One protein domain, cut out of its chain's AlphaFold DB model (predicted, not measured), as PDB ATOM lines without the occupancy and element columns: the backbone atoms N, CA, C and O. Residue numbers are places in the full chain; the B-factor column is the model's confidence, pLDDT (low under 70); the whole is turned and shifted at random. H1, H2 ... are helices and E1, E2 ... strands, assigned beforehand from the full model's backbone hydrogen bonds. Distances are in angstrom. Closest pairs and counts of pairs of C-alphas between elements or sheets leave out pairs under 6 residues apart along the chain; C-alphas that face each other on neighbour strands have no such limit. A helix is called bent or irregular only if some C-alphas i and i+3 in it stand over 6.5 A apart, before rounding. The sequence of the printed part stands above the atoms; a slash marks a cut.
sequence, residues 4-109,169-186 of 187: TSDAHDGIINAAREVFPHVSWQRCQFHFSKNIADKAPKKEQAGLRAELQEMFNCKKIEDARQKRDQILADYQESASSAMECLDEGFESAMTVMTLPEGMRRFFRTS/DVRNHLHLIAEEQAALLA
ATOM      1  N   THR A   4     -23.348   9.636 -44.745       95.56
ATOM      2  CA  THR A   4     -23.692   9.941 -43.348       95.56
ATOM      3  C   THR A   4     -24.818  10.963 -43.289       95.56
ATOM      4  O   THR A   4     -24.668  12.068 -43.811       95.56
ATOM      5  N   SER A   5     -25.899  10.650 -42.582       94.75
ATOM      6  CA  SER A   5     -26.999  11.586 -42.320       94.75
ATOM      7  C   SER A   5     -27.606  11.365 -40.935       94.75
ATOM      8  O   SER A   5     -27.219  10.454 -40.200       94.75
ATOM      9  N   ASP A   6     -28.544  12.218 -40.541       90.62
ATOM     10  CA  ASP A   6     -29.517  11.845 -39.518       90.62
ATOM     11  C   ASP A   6     -30.436  10.722 -40.032       90.62
ATOM     12  O   ASP A   6     -30.462  10.397 -41.221       90.62
ATOM     13  N   ALA A   7     -31.153  10.078 -39.115       91.31
ATOM     14  CA  ALA A   7     -32.044   8.965 -39.434       91.31
ATOM     15  C   ALA A   7     -33.427   9.447 -39.881       91.31
ATOM     16  O   ALA A   7     -34.436   9.019 -39.338       91.31
ATOM     17  N   HIS A   8     -33.461  10.408 -40.802       91.25
ATOM     18  CA  HIS A   8     -34.710  10.870 -41.385       91.25
ATOM     19  C   HIS A   8     -35.111   9.926 -42.524       91.25
ATOM     20  O   HIS A   8     -34.383   9.818 -43.512       91.25
ATOM     21  N   ASP A   9     -36.288   9.305 -42.431       89.69
ATOM     22  CA  ASP A   9     -36.732   8.245 -43.353       89.69
ATOM     23  C   ASP A   9     -36.668   8.670 -44.822       89.69
ATOM     24  O   ASP A   9     -36.162   7.939 -45.670       89.69
ATOM     25  N   GLY A  10     -37.090   9.901 -45.128       92.50
ATOM     26  CA  GLY A  10     -36.995  10.452 -46.484       92.50
ATOM     27  C   GLY A  10     -35.567  10.493 -47.051       92.50
ATOM     28  O   GLY A  10     -35.377  10.234 -48.236       92.50
ATOM     29  N   ILE A  11     -34.554  10.770 -46.220       91.62
ATOM     30  CA  ILE A  11     -33.149  10.796 -46.655       91.62
ATOM     31  C   ILE A  11     -32.636   9.374 -46.863       91.62
ATOM     32  O   ILE A  11     -31.976   9.114 -47.865       91.62
ATOM     33  N   ILE A  12     -32.951   8.456 -45.946       92.31
ATOM     34  CA  ILE A  12     -32.541   7.048 -46.039       92.31
ATOM     35  C   ILE A  12     -33.127   6.411 -47.305       92.31
ATOM     36  O   ILE A  12     -32.396   5.815 -48.097       92.31
ATOM     37  N   ASN A  13     -34.427   6.604 -47.537       91.88
ATOM     38  CA  ASN A  13     -35.128   6.066 -48.699       91.88
ATOM     39  C   ASN A  13     -34.553   6.609 -50.014       91.88
ATOM     40  O   ASN A  13     -34.227   5.820 -50.901       91.88
ATOM     41  N   ALA A  14     -34.348   7.926 -50.112       93.00
ATOM     42  CA  ALA A  14     -33.765   8.545 -51.301       93.00
ATOM     43  C   ALA A  14     -32.307   8.110 -51.534       93.00
ATOM     44  O   ALA A  14     -31.907   7.850 -52.668       93.00
ATOM     45  N   ALA A  15     -31.504   8.007 -50.469       92.31
ATOM     46  CA  ALA A  15     -30.121   7.549 -50.568       92.31
ATOM     47  C   ALA A  15     -30.045   6.116 -51.102       92.31
ATOM     48  O   ALA A  15     -29.220   5.847 -51.970       92.31
ATOM     49  N   ARG A  16     -30.927   5.223 -50.641       89.38
ATOM     50  CA  ARG A  16     -31.009   3.841 -51.128       89.38
ATOM     51  C   ARG A  16     -31.433   3.766 -52.592       89.38
ATOM     52  O   ARG A  16     -30.846   3.005 -53.349       89.38
ATOM     53  N   GLU A  17     -32.443   4.537 -52.985       91.75
ATOM     54  CA  GLU A  17     -32.953   4.533 -54.360       91.75
ATOM     55  C   GLU A  17     -31.888   4.998 -55.362       91.75
ATOM     56  O   GLU A  17     -31.667   4.358 -56.388       91.75
ATOM     57  N   VAL A  18     -31.185   6.087 -55.043       94.88
ATOM     58  CA  VAL A  18     -30.192   6.690 -55.946       94.88
ATOM     59  C   VAL A  18     -28.823   6.008 -55.837       94.88
ATOM     60  O   VAL A  18     -28.083   5.934 -56.820       94.88
ATOM     61  N   PHE A  19     -28.466   5.502 -54.655       94.38
ATOM     62  CA  PHE A  19     -27.160   4.906 -54.357       94.38
ATOM     63  C   PHE A  19     -27.294   3.541 -53.652       94.38
ATOM     64  O   PHE A  19     -26.825   3.381 -52.524       94.38
ATOM     65  N   PRO A  20     -27.853   2.515 -54.318       91.06
ATOM     66  CA  PRO A  20     -28.186   1.230 -53.683       91.06
ATOM     67  C   PRO A  20     -26.973   0.469 -53.131       91.06
ATOM     68  O   PRO A  20     -27.093  -0.309 -52.195       91.06
ATOM     69  N   HIS A  21     -25.783   0.720 -53.679       92.75
ATOM     70  CA  HIS A  21     -24.533   0.055 -53.293       92.75
ATOM     71  C   HIS A  21     -23.700   0.863 -52.283       92.75
ATOM     72  O   HIS A  21     -22.490   0.650 -52.137       92.75
ATOM     73  N   VAL A  22     -24.305   1.865 -51.644       94.75
ATOM     74  CA  VAL A  22     -23.640   2.749 -50.689       94.75
ATOM     75  C   VAL A  22     -24.208   2.528 -49.296       94.75
ATOM     76  O   VAL A  22     -25.341   2.894 -49.011       94.75
ATOM     77  N   SER A  23     -23.366   2.006 -48.402       95.75
ATOM     78  CA  SER A  23     -23.692   1.882 -46.982       95.75
ATOM     79  C   SER A  23     -24.044   3.238 -46.378       95.75
ATOM     80  O   SER A  23     -23.306   4.225 -46.550       95.75
ATOM     81  N   TRP A  24     -25.095   3.252 -45.579       96.38
ATOM     82  CA  TRP A  24     -25.488   4.378 -44.763       96.38
ATOM     83  C   TRP A  24     -24.850   4.306 -43.370       96.38
ATOM     84  O   TRP A  24     -24.714   3.244 -42.773       96.38
ATOM     85  N   GLN A  25     -24.451   5.462 -42.853       96.88
ATOM     86  CA  GLN A  25     -23.969   5.662 -41.497       96.88
ATOM     87  C   GLN A  25     -24.884   6.658 -40.795       96.88
ATOM     88  O   GLN A  25     -24.961   7.838 -41.156       96.88
ATOM     89  N   ARG A  26     -25.512   6.214 -39.712       96.81
ATOM     90  CA  ARG A  26     -26.301   7.092 -38.855       96.81
ATOM     91  C   ARG A  26     -25.382   8.038 -38.090       96.81
ATOM     92  O   ARG A  26     -24.421   7.624 -37.444       96.81
ATOM     93  N   CYS A  27     -25.656   9.337 -38.138       97.38
ATOM     94  CA  CYS A  27     -24.877  10.338 -37.412       97.38
ATOM     95  C   CYS A  27     -24.914  10.064 -35.897       97.38
ATOM     96  O   CYS A  27     -25.969  10.179 -35.272       97.38
ATOM     97  N   GLN A  28     -23.755   9.779 -35.291       98.00
ATOM     98  CA  GLN A  28     -23.646   9.425 -33.868       98.00
ATOM     99  C   GLN A  28     -24.083  10.563 -32.935       98.00
ATOM    100  O   GLN A  28     -24.636  10.312 -31.870       98.00
ATOM    101  N   PHE A  29     -23.895  11.823 -33.348       96.75
ATOM    102  CA  PHE A  29     -24.355  12.980 -32.572       96.75
ATOM    103  C   PHE A  29     -25.884  13.021 -32.472       96.75
ATOM    104  O   PHE A  29     -26.435  13.119 -31.378       96.75
ATOM    105  N   HIS A  30     -26.571  12.909 -33.615       96.62
ATOM    106  CA  HIS A  30     -28.031  12.869 -33.641       96.62
ATOM    107  C   HIS A  30     -28.554  11.611 -32.956       96.62
ATOM    108  O   HIS A  30     -29.518  11.684 -32.208       96.62
ATOM    109  N   PHE A  31     -27.883  10.475 -33.134       98.19
ATOM    110  CA  PHE A  31     -28.280   9.237 -32.483       98.19
ATOM    111  C   PHE A  31     -28.190   9.315 -30.953       98.19
ATOM    112  O   PHE A  31     -29.171   9.024 -30.276       98.19
ATOM    113  N   SER A  32     -27.073   9.813 -30.413       98.12
ATOM    114  CA  SER A  32     -26.909  10.047 -28.972       98.12
ATOM    115  C   SER A  32     -27.986  10.975 -28.411       98.12
ATOM    116  O   SER A  32     -28.539  10.719 -27.341       98.12
ATOM    117  N   LYS A  33     -28.321  12.039 -29.153       97.25
ATOM    118  CA  LYS A  33     -29.412  12.940 -28.783       97.25
ATOM    119  C   LYS A  33     -30.756  12.205 -28.761       97.25
ATOM    120  O   LYS A  33     -31.448  12.292 -27.757       97.25
ATOM    121  N   ASN A  34     -31.089  11.464 -29.818       97.62
ATOM    122  CA  ASN A  34     -32.354  10.739 -29.932       97.62
ATOM    123  C   ASN A  34     -32.546   9.716 -28.803       97.62
ATOM    124  O   ASN A  34     -33.644   9.614 -28.268       97.62
ATOM    125  N   ILE A  35     -31.487   8.990 -28.429       98.44
ATOM    126  CA  ILE A  35     -31.517   8.051 -27.300       98.44
ATOM    127  C   ILE A  35     -31.756   8.813 -25.994       98.44
ATOM    128  O   ILE A  35     -32.684   8.513 -25.249       98.44
ATOM    129  N   ALA A  36     -30.943   9.836 -25.720       98.00
ATOM    130  CA  ALA A  36     -31.015  10.562 -24.459       98.00
ATOM    131  C   ALA A  36     -32.332  11.337 -24.284       98.00
ATOM    132  O   ALA A  36     -32.824  11.448 -23.165       98.00
ATOM    133  N   ASP A  37     -32.931  11.846 -25.362       98.00
ATOM    134  CA  ASP A  37     -34.219  12.548 -25.314       98.00
ATOM    135  C   ASP A  37     -35.385  11.606 -24.937       98.00
ATOM    136  O   ASP A  37     -36.397  12.076 -24.419       98.00
ATOM    137  N   LYS A  38     -35.223  10.285 -25.123       98.19
ATOM    138  CA  LYS A  38     -36.167   9.244 -24.678       98.19
ATOM    139  C   LYS A  38     -35.931   8.764 -23.236       98.19
ATOM    140  O   LYS A  38     -36.729   7.986 -22.725       98.19
ATOM    141  N   ALA A  39     -34.863   9.213 -22.576       98.12
ATOM    142  CA  ALA A  39     -34.533   8.830 -21.203       98.12
ATOM    143  C   ALA A  39     -34.969   9.901 -20.175       98.12
ATOM    144  O   ALA A  39     -34.988  11.103 -20.492       98.12
ATOM    145  N   PRO A  40     -35.257   9.517 -18.913       97.94
ATOM    146  CA  PRO A  40     -35.528  10.466 -17.835       97.94
ATOM    147  C   PRO A  40     -34.398  11.491 -17.666       97.94
ATOM    148  O   PRO A  40     -33.219  11.140 -17.684       97.94
ATOM    149  N   LYS A  41     -34.739  12.767 -17.418       97.50
ATOM    150  CA  LYS A  41     -33.762  13.881 -17.336       97.50
ATOM    151  C   LYS A  41     -32.562  13.604 -16.420       97.50
ATOM    152  O   LYS A  41     -31.456  14.033 -16.736       97.50
ATOM    153  N   LYS A  42     -32.787  12.898 -15.306       97.12
ATOM    154  CA  LYS A  42     -31.762  12.549 -14.308       97.12
ATOM    155  C   LYS A  42     -30.676  11.604 -14.851       97.12
ATOM    156  O   LYS A  42     -29.541  11.679 -14.401       97.12
ATOM    157  N   GLU A  43     -31.008  10.761 -15.828       96.25
ATOM    158  CA  GLU A  43     -30.112   9.743 -16.400       96.25
ATOM    159  C   GLU A  43     -29.399  10.229 -17.664       96.25
ATOM    160  O   GLU A  43     -28.330   9.731 -18.007       96.25
ATOM    161  N   GLN A  44     -29.934  11.251 -18.341       98.06
ATOM    162  CA  GLN A  44     -29.435  11.656 -19.656       98.06
ATOM    163  C   GLN A  44     -27.956  12.064 -19.681       98.06
ATOM    164  O   GLN A  44     -27.305  11.927 -20.714       98.06
ATOM    165  N   ALA A  45     -27.433  12.635 -18.593       97.81
ATOM    166  CA  ALA A  45     -26.029  13.034 -18.530       97.81
ATOM    167  C   ALA A  45     -25.097  11.812 -18.481       97.81
ATOM    168  O   ALA A  45     -24.145  11.754 -19.258       97.81
ATOM    169  N   GLY A  46     -25.414  10.832 -17.625       97.88
ATOM    170  CA  GLY A  46     -24.681   9.566 -17.525       97.88
ATOM    171  C   GLY A  46     -24.773   8.771 -18.822       97.88
ATOM    172  O   GLY A  46     -23.751   8.463 -19.430       97.88
ATOM    173  N   LEU A  47     -25.990   8.601 -19.344       98.19
ATOM    174  CA  LEU A  47     -26.228   7.875 -20.589       98.19
ATOM    175  C   LEU A  47     -25.458   8.475 -21.776       98.19
ATOM    176  O   LEU A  47     -24.853   7.747 -22.559       98.19
ATOM    177  N   ARG A  48     -25.403   9.809 -21.911       98.31
ATOM    178  CA  ARG A  48     -24.600  10.451 -22.972       98.31
ATOM    179  C   ARG A  48     -23.102  10.170 -22.829       98.31
ATOM    180  O   ARG A  48     -22.436  10.016 -23.851       98.31
ATOM    181  N   ALA A  49     -22.576  10.115 -21.606       98.50
ATOM    182  CA  ALA A  49     -21.173   9.782 -21.368       98.50
ATOM    183  C   ALA A  49     -20.875   8.329 -21.769       98.50
ATOM    184  O   ALA A  49     -19.921   8.082 -22.503       98.50
ATOM    185  N   GLU A  50     -21.739   7.390 -21.396       98.50
ATOM    186  CA  GLU A  50     -21.568   5.974 -21.734       98.50
ATOM    187  C   GLU A  50     -21.717   5.687 -23.231       98.50
ATOM    188  O   GLU A  50     -20.926   4.935 -23.803       98.50
ATOM    189  N   LEU A  51     -22.660   6.349 -23.907       98.56
ATOM    190  CA  LEU A  51     -22.768   6.295 -25.370       98.56
ATOM    191  C   LEU A  51     -21.502   6.841 -26.040       98.56
ATOM    192  O   LEU A  51     -21.035   6.296 -27.040       98.56
ATOM    193  N   GLN A  52     -20.919   7.910 -25.491       98.00
ATOM    194  CA  GLN A  52     -19.665   8.456 -25.993       98.00
ATOM    195  C   GLN A  52     -18.507   7.465 -25.803       98.00
ATOM    196  O   GLN A  52     -17.678   7.343 -26.705       98.00
ATOM    197  N   GLU A  53     -18.433   6.744 -24.684       98.19
ATOM    198  CA  GLU A  53     -17.453   5.666 -24.486       98.19
ATOM    199  C   GLU A  53     -17.623   4.569 -25.542       98.19
ATOM    200  O   GLU A  53     -16.666   4.254 -26.252       98.19
ATOM    201  N   MET A  54     -18.854   4.081 -25.725       98.44
ATOM    202  CA  MET A  54     -19.215   3.064 -26.717       98.44
ATOM    203  C   MET A  54     -18.783   3.460 -28.139       98.44
ATOM    204  O   MET A  54     -18.162   2.673 -28.853       98.44
ATOM    205  N   PHE A  55     -19.036   4.706 -28.559       97.50
ATOM    206  CA  PHE A  55     -18.648   5.188 -29.892       97.50
ATOM    207  C   PHE A  55     -17.133   5.324 -30.102       97.50
ATOM    208  O   PHE A  55     -16.688   5.400 -31.251       97.50
ATOM    209  N   ASN A  56     -16.336   5.405 -29.032       96.25
ATOM    210  CA  ASN A  56     -14.877   5.529 -29.113       96.25
ATOM    211  C   ASN A  56     -14.139   4.201 -28.868       96.25
ATOM    212  O   ASN A  56     -12.904   4.193 -28.866       96.25
ATOM    213  N   CYS A  57     -14.856   3.083 -28.722       97.00
ATOM    214  CA  CYS A  57     -14.263   1.749 -28.726       97.00
ATOM    215  C   CYS A  57     -13.418   1.514 -29.991       97.00
ATOM    216  O   CYS A  57     -13.744   1.958 -31.097       97.00
ATOM    217  N   LYS A  58     -12.292   0.805 -29.835       94.62
ATOM    218  CA  LYS A  58     -11.359   0.540 -30.946       94.62
ATOM    219  C   LYS A  58     -11.859  -0.572 -31.865       94.62
ATOM    220  O   LYS A  58     -11.635  -0.497 -33.079       94.62
ATOM    221  N   LYS A  59     -12.521  -1.570 -31.275       95.94
ATOM    222  CA  LYS A  59     -13.092  -2.747 -31.931       95.94
ATOM    223  C   LYS A  59     -14.614  -2.760 -31.804       95.94
ATOM    224  O   LYS A  59     -15.158  -2.198 -30.853       95.94
ATOM    225  N   ILE A  60     -15.283  -3.372 -32.779       96.38
ATOM    226  CA  ILE A  60     -16.749  -3.422 -32.820       96.38
ATOM    227  C   ILE A  60     -17.303  -4.346 -31.732       96.38
ATOM    228  O   ILE A  60     -18.362  -4.077 -31.180       96.38
ATOM    229  N   GLU A  61     -16.557  -5.385 -31.364       97.88
ATOM    230  CA  GLU A  61     -16.907  -6.327 -30.303       97.88
ATOM    231  C   GLU A  61     -16.965  -5.620 -28.944       97.88
ATOM    232  O   GLU A  61     -17.948  -5.765 -28.223       97.88
ATOM    233  N   ASP A  62     -15.974  -4.773 -28.646       98.19
ATOM    234  CA  ASP A  62     -15.953  -3.960 -27.423       98.19
ATOM    235  C   ASP A  62     -17.143  -2.980 -27.392       98.19
ATOM    236  O   ASP A  62     -17.748  -2.750 -26.347       98.19
ATOM    237  N   ALA A  63     -17.497  -2.405 -28.549       98.19
ATOM    238  CA  ALA A  63     -18.648  -1.511 -28.664       98.19
ATOM    239  C   ALA A  63     -19.976  -2.251 -28.441       98.19
ATOM    240  O   ALA A  63     -20.856  -1.717 -27.772       98.19
ATOM    241  N   ARG A  64     -20.114  -3.480 -28.961       98.56
ATOM    242  CA  ARG A  64     -21.286  -4.342 -28.733       98.56
ATOM    243  C   ARG A  64     -21.401  -4.743 -27.265       98.56
ATOM    244  O   ARG A  64     -22.472  -4.604 -26.693       98.56
ATOM    245  N   GLN A  65     -20.294  -5.111 -26.622       98.56
ATOM    246  CA  GLN A  65     -20.291  -5.403 -25.189       98.56
ATOM    247  C   GLN A  65     -20.719  -4.185 -24.357       98.56
ATOM    248  O   GLN A  65     -21.530  -4.313 -23.441       98.56
ATOM    249  N   LYS A  66     -20.205  -2.988 -24.677       98.62
ATOM    250  CA  LYS A  66     -20.611  -1.756 -23.986       98.62
ATOM    251  C   LYS A  66     -22.080  -1.412 -24.258       98.62
ATOM    252  O   LYS A  66     -22.752  -0.972 -23.332       98.62
ATOM    253  N   ARG A  67     -22.591  -1.635 -25.475       98.62
ATOM    254  CA  ARG A  67     -24.027  -1.512 -25.783       98.62
ATOM    255  C   ARG A  67     -24.843  -2.422 -24.871       98.62
ATOM    256  O   ARG A  67     -25.760  -1.933 -24.230       98.62
ATOM    257  N   ASP A  68     -24.496  -3.703 -24.791       98.62
ATOM    258  CA  ASP A  68     -25.251  -4.689 -24.010       98.62
ATOM    259  C   ASP A  68     -25.251  -4.345 -22.512       98.62
ATOM    260  O   ASP A  68     -26.274  -4.485 -21.844       98.62
ATOM    261  N   GLN A  69     -24.138  -3.806 -22.005       98.62
ATOM    262  CA  GLN A  69     -24.059  -3.265 -20.647       98.62
ATOM    263  C   GLN A  69     -25.008  -2.072 -20.445       98.62
ATOM    264  O   GLN A  69     -25.784  -2.070 -19.496       98.62
ATOM    265  N   ILE A  70     -24.998  -1.090 -21.357       98.56
ATOM    266  CA  ILE A  70     -25.904   0.072 -21.292       98.56
ATOM    267  C   ILE A  70     -27.368  -0.386 -21.349       98.56
ATOM    268  O   ILE A  70     -28.191   0.117 -20.589       98.56
ATOM    269  N   LEU A  71     -27.696  -1.351 -22.215       98.50
ATOM    270  CA  LEU A  71     -29.039  -1.928 -22.285       98.50
ATOM    271  C   LEU A  71     -29.444  -2.504 -20.926       98.50
ATOM    272  O   LEU A  71     -30.494  -2.137 -20.411       98.50
ATOM    273  N   ALA A  72     -28.598  -3.331 -20.308       98.25
ATOM    274  CA  ALA A  72     -28.885  -3.925 -19.005       98.25
ATOM    275  C   ALA A  72     -29.065  -2.877 -17.889       98.25
ATOM    276  O   ALA A  72     -29.987  -3.001 -17.084       98.25
ATOM    277  N   ASP A  73     -28.228  -1.837 -17.862       97.88
ATOM    278  CA  ASP A  73     -28.217  -0.842 -16.784       97.88
ATOM    279  C   ASP A  73     -29.434   0.097 -16.807       97.88
ATOM    280  O   ASP A  73     -29.888   0.548 -15.753       97.88
ATOM    281  N   TYR A  74     -29.977   0.393 -17.994       97.75
ATOM    282  CA  TYR A  74     -31.045   1.386 -18.170       97.75
ATOM    283  C   TYR A  74     -32.379   0.789 -18.648       97.75
ATOM    284  O   TYR A  74     -33.336   1.543 -18.837       97.75
ATOM    285  N   GLN A  75     -32.498  -0.533 -18.833       96.38
ATOM    286  CA  GLN A  75     -33.730  -1.148 -19.352       96.38
ATOM    287  C   GLN A  75     -34.958  -0.845 -18.486       96.38
ATOM    288  O   GLN A  75     -36.030  -0.549 -19.015       96.38
ATOM    289  N   GLU A  76     -34.814  -0.896 -17.160       96.62
ATOM    290  CA  GLU A  76     -35.930  -0.664 -16.234       96.62
ATOM    291  C   GLU A  76     -36.333   0.814 -16.157       96.62
ATOM    292  O   GLU A  76     -37.517   1.136 -16.051       96.62
ATOM    293  N   SER A  77     -35.361   1.729 -16.208       96.56
ATOM    294  CA  SER A  77     -35.596   3.163 -16.019       96.56
ATOM    295  C   SER A  77     -35.874   3.923 -17.319       96.56
ATOM    296  O   SER A  77     -36.508   4.983 -17.287       96.56
ATOM    297  N   ALA A  78     -35.417   3.399 -18.458       97.19
ATOM    298  CA  ALA A  78     -35.431   4.073 -19.752       97.19
ATOM    299  C   ALA A  78     -35.609   3.096 -20.935       97.19
ATOM    300  O   ALA A  78     -34.917   3.217 -21.948       97.19
ATOM    301  N   SER A  79     -36.569   2.170 -20.850       97.94
ATOM    302  CA  SER A  79     -36.831   1.148 -21.883       97.94
ATOM    303  C   SER A  79     -36.900   1.699 -23.316       97.94
ATOM    304  O   SER A  79     -36.228   1.189 -24.206       97.94
ATOM    305  N   SER A  80     -37.613   2.808 -23.547       98.19
ATOM    306  CA  SER A  80     -37.724   3.405 -24.891       98.19
ATOM    307  C   SER A  80     -36.392   3.955 -25.427       98.19
ATOM    308  O   SER A  80     -36.150   3.976 -26.639       98.19
ATOM    309  N   ALA A  81     -35.501   4.411 -24.542       98.25
ATOM    310  CA  ALA A  81     -34.151   4.808 -24.930       98.25
ATOM    311  C   ALA A  81     -33.312   3.582 -25.317       98.25
ATOM    312  O   ALA A  81     -32.532   3.665 -26.266       98.25
ATOM    313  N   MET A  82     -33.497   2.459 -24.621       98.50
ATOM    314  CA  MET A  82     -32.793   1.204 -24.886       98.50
ATOM    315  C   MET A  82     -33.248   0.549 -26.190       98.50
ATOM    316  O   MET A  82     -32.400   0.207 -27.007       98.50
ATOM    317  N   GLU A  83     -34.554   0.512 -26.465       98.38
ATOM    318  CA  GLU A  83     -35.097   0.122 -27.778       98.38
ATOM    319  C   GLU A  83     -34.471   0.965 -28.897       98.38
ATOM    320  O   GLU A  83     -33.962   0.450 -29.888       98.38
ATOM    321  N   CYS A  84     -34.408   2.287 -28.693       98.12
ATOM    322  CA  CYS A  84     -33.794   3.189 -29.661       98.12
ATOM    323  C   CYS A  84     -32.301   2.908 -29.877       98.12
ATOM    324  O   CYS A  84     -31.812   3.073 -30.997       98.12
ATOM    325  N   LEU A  85     -31.565   2.580 -28.811       98.50
ATOM    326  CA  LEU A  85     -30.149   2.234 -28.880       98.50
ATOM    327  C   LEU A  85     -29.956   0.927 -29.652       98.50
ATOM    328  O   LEU A  85     -29.119   0.893 -30.553       98.50
ATOM    329  N   ASP A  86     -30.728  -0.106 -29.329       97.94
ATOM    330  CA  ASP A  86     -30.587  -1.435 -29.921       97.94
ATOM    331  C   ASP A  86     -30.863  -1.411 -31.432       97.94
ATOM    332  O   ASP A  86     -29.981  -1.740 -32.230       97.94
ATOM    333  N   GLU A  87     -32.008  -0.858 -31.844       95.75
ATOM    334  CA  GLU A  87     -32.398  -0.728 -33.258       95.75
ATOM    335  C   GLU A  87     -31.395   0.099 -34.078       95.75
ATOM    336  O   GLU A  87     -31.157  -0.142 -35.262       95.75
ATOM    337  N   GLY A  88     -30.816   1.134 -33.466       96.38
ATOM    338  CA  GLY A  88     -29.961   2.083 -34.165       96.38
ATOM    339  C   GLY A  88     -28.474   1.736 -34.169       96.38
ATOM    340  O   GLY A  88     -27.732   2.352 -34.942       96.38
ATOM    341  N   PHE A  89     -28.022   0.799 -33.333       98.12
ATOM    342  CA  PHE A  89     -26.602   0.579 -33.056       98.12
ATOM    343  C   PHE A  89     -25.793   0.240 -34.314       98.12
ATOM    344  O   PHE A  89     -24.842   0.953 -34.633       98.12
ATOM    345  N   GLU A  90     -26.187  -0.788 -35.071       96.62
ATOM    346  CA  GLU A  90     -25.406  -1.264 -36.226       96.62
ATOM    347  C   GLU A  90     -25.271  -0.168 -37.305       96.62
ATOM    348  O   GLU A  90     -24.180   0.100 -37.825       96.62
ATOM    349  N   SER A  91     -26.348   0.594 -37.548       96.06
ATOM    350  CA  SER A  91     -26.324   1.749 -38.462       96.06
ATOM    351  C   SER A  91     -25.402   2.883 -37.985       96.06
ATOM    352  O   SER A  91     -24.797   3.585 -38.796       96.06
ATOM    353  N   ALA A  92     -25.256   3.076 -36.669       97.69
ATOM    354  CA  ALA A  92     -24.394   4.098 -36.076       97.69
ATOM    355  C   ALA A  92     -22.926   3.653 -35.937       97.69
ATOM    356  O   ALA A  92     -22.051   4.502 -35.712       97.69
ATOM    357  N   MET A  93     -22.642   2.360 -36.096       97.75
ATOM    358  CA  MET A  93     -21.301   1.780 -35.991       97.75
ATOM    359  C   MET A  93     -20.702   1.343 -37.335       97.75
ATOM    360  O   MET A  93     -19.525   0.984 -37.378       97.75
ATOM    361  N   THR A  94     -21.429   1.490 -38.449       97.25
ATOM    362  CA  THR A  94     -20.942   1.235 -39.826       97.25
ATOM    363  C   THR A  94     -19.609   1.946 -40.133       97.25
ATOM    364  O   THR A  94     -18.760   1.452 -40.878       97.25
ATOM    365  N   VAL A  95     -19.355   3.093 -39.497       96.69
ATOM    366  CA  VAL A  95     -18.108   3.863 -39.582       96.69
ATOM    367  C   VAL A  95     -16.872   3.072 -39.144       96.69
ATOM    368  O   VAL A  95     -15.774   3.374 -39.613       96.69
ATOM    369  N   MET A  96     -17.007   2.055 -38.288       96.19
ATOM    370  CA  MET A  96     -15.878   1.241 -37.820       96.19
ATOM    371  C   MET A  96     -15.205   0.442 -38.940       96.19
ATOM    372  O   MET A  96     -14.005   0.173 -38.840       96.19
ATOM    373  N   THR A  97     -15.923   0.158 -40.028       94.94
ATOM    374  CA  THR A  97     -15.393  -0.481 -41.242       94.94
ATOM    375  C   THR A  97     -14.349   0.396 -41.943       94.94
ATOM    376  O   THR A  97     -13.491  -0.104 -42.668       94.94
ATOM    377  N   LEU A  98     -14.366   1.717 -41.719       92.56
ATOM    378  CA  LEU A  98     -13.351   2.621 -42.256       92.56
ATOM    379  C   LEU A  98     -12.045   2.571 -41.442       92.56
ATOM    380  O   LEU A  98     -12.073   2.367 -40.223       92.56
ATOM    381  N   PRO A  99     -10.895   2.879 -42.074       90.75
ATOM    382  CA  PRO A  99      -9.645   3.114 -41.359       90.75
ATOM    383  C   PRO A  99      -9.804   4.183 -40.272       90.75
ATOM    384  O   PRO A  99     -10.457   5.204 -40.495       90.75
ATOM    385  N   GLU A 100      -9.154   3.986 -39.123       89.38
ATOM    386  CA  GLU A 100      -9.295   4.822 -37.919       89.38
ATOM    387  C   GLU A 100      -9.199   6.331 -38.200       89.38
ATOM    388  O   GLU A 100     -10.074   7.103 -37.803       89.38
ATOM    389  N   GLY A 101      -8.198   6.751 -38.983       88.19
ATOM    390  CA  GLY A 101      -7.990   8.159 -39.335       88.19
ATOM    391  C   GLY A 101      -9.142   8.800 -40.124       88.19
ATOM    392  O   GLY A 101      -9.282  10.023 -40.115       88.19
ATOM    393  N   MET A 102      -9.989   7.998 -40.779       89.56
ATOM    394  CA  MET A 102     -11.153   8.473 -41.529       89.56
ATOM    395  C   MET A 102     -12.424   8.531 -40.676       89.56
ATOM    396  O   MET A 102     -13.264   9.401 -40.908       89.56
ATOM    397  N   ARG A 103     -12.552   7.666 -39.660       92.31
ATOM    398  CA  ARG A 103     -13.780   7.500 -38.859       92.31
ATOM    399  C   ARG A 103     -14.309   8.820 -38.307       92.31
ATOM    400  O   ARG A 103     -15.500   9.107 -38.400       92.31
ATOM    401  N   ARG A 104     -13.412   9.689 -37.820       90.94
ATOM    402  CA  ARG A 104     -13.758  11.012 -37.262       90.94
ATOM    403  C   ARG A 104     -14.555  11.917 -38.211       90.94
ATOM    404  O   ARG A 104     -15.260  12.797 -37.725       90.94
ATOM    405  N   PHE A 105     -14.421  11.740 -39.526       90.19
ATOM    406  CA  PHE A 105     -15.072  12.575 -40.540       90.19
ATOM    407  C   PHE A 105     -16.424  12.019 -40.990       90.19
ATOM    408  O   PHE A 105     -17.265  12.795 -41.426       90.19
ATOM    409  N   PHE A 106     -16.638  10.709 -40.845       93.31
ATOM    410  CA  PHE A 106     -17.869  10.025 -41.253       93.31
ATOM    411  C   PHE A 106     -18.811   9.731 -40.081       93.31
ATOM    412  O   PHE A 106     -20.002   9.547 -40.291       93.31
ATOM    413  N   ARG A 107     -18.325   9.749 -38.834       94.94
ATOM    414  CA  ARG A 107     -19.164   9.464 -37.656       94.94
ATOM    415  C   ARG A 107     -20.267  10.496 -37.381       94.94
ATOM    416  O   ARG A 107     -21.232  10.199 -36.686       94.94
ATOM    417  N   THR A 108     -20.128  11.723 -37.891       94.56
ATOM    418  CA  THR A 108     -21.093  12.816 -37.661       94.56
ATOM    419  C   THR A 108     -21.258  13.702 -38.890       94.56
ATOM    420  O   THR A 108     -20.293  13.906 -39.622       94.56
ATOM    421  N   SER A 109     -22.411  14.358 -39.029       91.81
ATOM    422  CA  SER A 109     -22.680  15.390 -40.045       91.81
ATOM    423  C   SER A 109     -22.198  16.802 -39.653       91.81
ATOM    424  O   SER A 109     -22.513  17.783 -40.327       91.81
ATOM    425  N   ASP A 169     -10.105  -4.402 -48.491       92.12
ATOM    426  CA  ASP A 169     -11.414  -5.061 -48.539       92.12
ATOM    427  C   ASP A 169     -12.558  -4.202 -47.962       92.12
ATOM    428  O   ASP A 169     -13.727  -4.578 -47.966       92.12
ATOM    429  N   VAL A 170     -12.242  -2.991 -47.489       92.31
ATOM    430  CA  VAL A 170     -13.216  -2.057 -46.902       92.31
ATOM    431  C   VAL A 170     -14.353  -1.758 -47.875       92.31
ATOM    432  O   VAL A 170     -15.498  -1.619 -47.456       92.31
ATOM    433  N   ARG A 171     -14.068  -1.663 -49.178       89.75
ATOM    434  CA  ARG A 171     -15.111  -1.412 -50.178       89.75
ATOM    435  C   ARG A 171     -16.128  -2.552 -50.236       89.75
ATOM    436  O   ARG A 171     -17.313  -2.256 -50.328       89.75
ATOM    437  N   ASN A 172     -15.664  -3.798 -50.178       92.38
ATOM    438  CA  ASN A 172     -16.526  -4.972 -50.252       92.38
ATOM    439  C   ASN A 172     -17.353  -5.102 -48.971       92.38
ATOM    440  O   ASN A 172     -18.566  -5.241 -49.053       92.38
ATOM    441  N   HIS A 173     -16.743  -4.905 -47.799       94.12
ATOM    442  CA  HIS A 173     -17.484  -4.868 -46.535       94.12
ATOM    443  C   HIS A 173     -18.572  -3.786 -46.516       94.12
ATOM    444  O   HIS A 173     -19.693  -4.046 -46.098       94.12
ATOM    445  N   LEU A 174     -18.281  -2.574 -47.005       94.62
ATOM    446  CA  LEU A 174     -19.297  -1.520 -47.106       94.62
ATOM    447  C   LEU A 174     -20.394  -1.852 -48.128       94.62
ATOM    448  O   LEU A 174     -21.502  -1.350 -47.993       94.62
ATOM    449  N   HIS A 175     -20.098  -2.653 -49.153       94.12
ATOM    450  CA  HIS A 175     -21.116  -3.117 -50.094       94.12
ATOM    451  C   HIS A 175     -22.064  -4.116 -49.429       94.12
ATOM    452  O   HIS A 175     -23.272  -3.940 -49.512       94.12
ATOM    453  N   LEU A 176     -21.515  -5.099 -48.708       95.00
ATOM    454  CA  LEU A 176     -22.298  -6.079 -47.952       95.00
ATOM    455  C   LEU A 176     -23.202  -5.395 -46.917       95.00
ATOM    456  O   LEU A 176     -24.393  -5.666 -46.866       95.00
ATOM    457  N   ILE A 177     -22.670  -4.417 -46.176       95.44
ATOM    458  CA  ILE A 177     -23.476  -3.636 -45.224       95.44
ATOM    459  C   ILE A 177     -24.610  -2.880 -45.937       95.44
ATOM    460  O   ILE A 177     -25.704  -2.762 -45.393       95.44
ATOM    461  N   ALA A 178     -24.378  -2.356 -47.146       94.62
ATOM    462  CA  ALA A 178     -25.432  -1.686 -47.909       94.62
ATOM    463  C   ALA A 178     -26.569  -2.655 -48.281       94.62
ATOM    464  O   ALA A 178     -27.740  -2.294 -48.179       94.62
ATOM    465  N   GLU A 179     -26.227  -3.886 -48.668       93.50
ATOM    466  CA  GLU A 179     -27.196  -4.946 -48.972       93.50
ATOM    467  C   GLU A 179     -27.992  -5.357 -47.726       93.50
ATOM    468  O   GLU A 179     -29.219  -5.437 -47.781       93.50
ATOM    469  N   GLU A 180     -27.321  -5.534 -46.584       93.06
ATOM    470  CA  GLU A 180     -27.963  -5.835 -45.297       93.06
ATOM    471  C   GLU A 180     -28.935  -4.724 -44.873       93.06
ATOM    472  O   GLU A 180     -30.081  -4.989 -44.510       93.06
ATOM    473  N   GLN A 181     -28.515  -3.460 -44.976       92.31
ATOM    474  CA  GLN A 181     -29.362  -2.303 -44.675       92.31
ATOM    475  C   GLN A 181     -30.576  -2.220 -45.607       92.31
ATOM    476  O   GLN A 181     -31.674  -1.876 -45.167       92.31
ATOM    477  N   ALA A 182     -30.394  -2.538 -46.889       88.56
ATOM    478  CA  ALA A 182     -31.488  -2.563 -47.848       88.56
ATOM    479  C   ALA A 182     -32.511  -3.658 -47.515       88.56
ATOM    480  O   ALA A 182     -33.711  -3.397 -47.620       88.56
ATOM    481  N   ALA A 183     -32.047  -4.837 -47.082       88.69
ATOM    482  CA  ALA A 183     -32.900  -5.949 -46.677       88.69
ATOM    483  C   ALA A 183     -33.707  -5.636 -45.407       88.69
ATOM    484  O   ALA A 183     -34.910  -5.878 -45.382       88.69
ATOM    485  N   LEU A 184     -33.080  -5.037 -44.387       85.19
ATOM    486  CA  LEU A 184     -33.749  -4.678 -43.127       85.19
ATOM    487  C   LEU A 184     -34.878  -3.654 -43.309       85.19
ATOM    488  O   LEU A 184     -35.874  -3.720 -42.608       85.19
ATOM    489  N   LEU A 185     -34.740  -2.721 -44.254       77.94
ATOM    490  CA  LEU A 185     -35.775  -1.722 -44.559       77.94
ATOM    491  C   LEU A 185     -36.910  -2.256 -45.446       77.94
ATOM    492  O   LEU A 185     -37.864  -1.525 -45.714       77.94
ATOM    493  N   ALA A 186     -36.760  -3.457 -46.005       74.06
ATOM    494  CA  ALA A 186     -37.783  -4.116 -46.814       74.06
ATOM    495  C   ALA A 186     -38.620  -5.129 -46.010       74.06
ATOM    496  O   ALA A 186     -39.633  -5.599 -46.530       74.06
TER     497      ALA A 186
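What this domain is: This is residues 4 to 109 and 169 to 186 of the 187 residues of the protein "Mutator family transposase" of Parascardovia denticolens DSM 10105 = JCM 12538 (UniProt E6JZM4). Four helical rods form a mostly aligned bundle: the hairpin of H2 and H3 packs on the long helix H4, which folds back on itself as arms H4a and H4b. At the end where H4b finishes sit E1, H5 and H6, with H1 beyond them. Printed are 124 residues, with six named helices and one named strand in the order H1 E1 H2 H3 H4 H5 H6. The class is mostly helix; the whole is compact, radius of gyration of the C-alphas 14.5 A, spans 42 by 30 by 22 A.

How they stand to each other: Start at H4, residues 60 to 97, the hub: by its hydrogen bonds it was assigned as one helix, but it is bent, C-alphas 77 and 80 being 9.1 A apart. Its arms H4a, residues 60 to 77, and H4b, residues 80 to 97, touch, opposite ways at a shallow tilt of 10 degrees, closest C-alphas Leu 71 and Met 82, 5.5 A. H2, residues 28 to 37, touches H4b, closest C-alphas Ile 35 and Ala 81, 4.8 A. H3, residues 44 to 55, forms a helical hairpin with H2, closest C-alphas Ala 36 and Gln 44, 5.2 A. With residues 62 to 70 alone, H4a touches H3, closest C-alphas Met 54 and Ala 63, 5.0 A. With residues 94 to 97 alone, H4b touches H6, residues 170 to 184, closest C-alphas Thr 97 and Val 170, 6.3 A. Each O i to N i+4 pair is within hydrogen-bond range in H2, H3 and H6, against 12 of 14 in H4a and 9 of 14 in H4b.

Where its parts are: Find C-alpha 9 at (-36.732, 8.245, -43.353), where H1, residues 9 to 18, begins. E1, residues 24 to 26, pairs with no named strand. H4a spans 26.1 A and H4b 27.9 A. H5, residues 100 to 106, has 0 of 3 O i to N i+4 but 3 of 4 O i to N i+3 pairs within range. H6 spans 21.0 A, ending at C-alpha 184, (-33.749, -4.678, -43.127).

The domain as a whole: Residues 110 to 168 are cut out, leaving C-alphas 109 and 169 24.8 A apart. Of the links printed whole, none is long. No printed residue is under 70 in pLDDT.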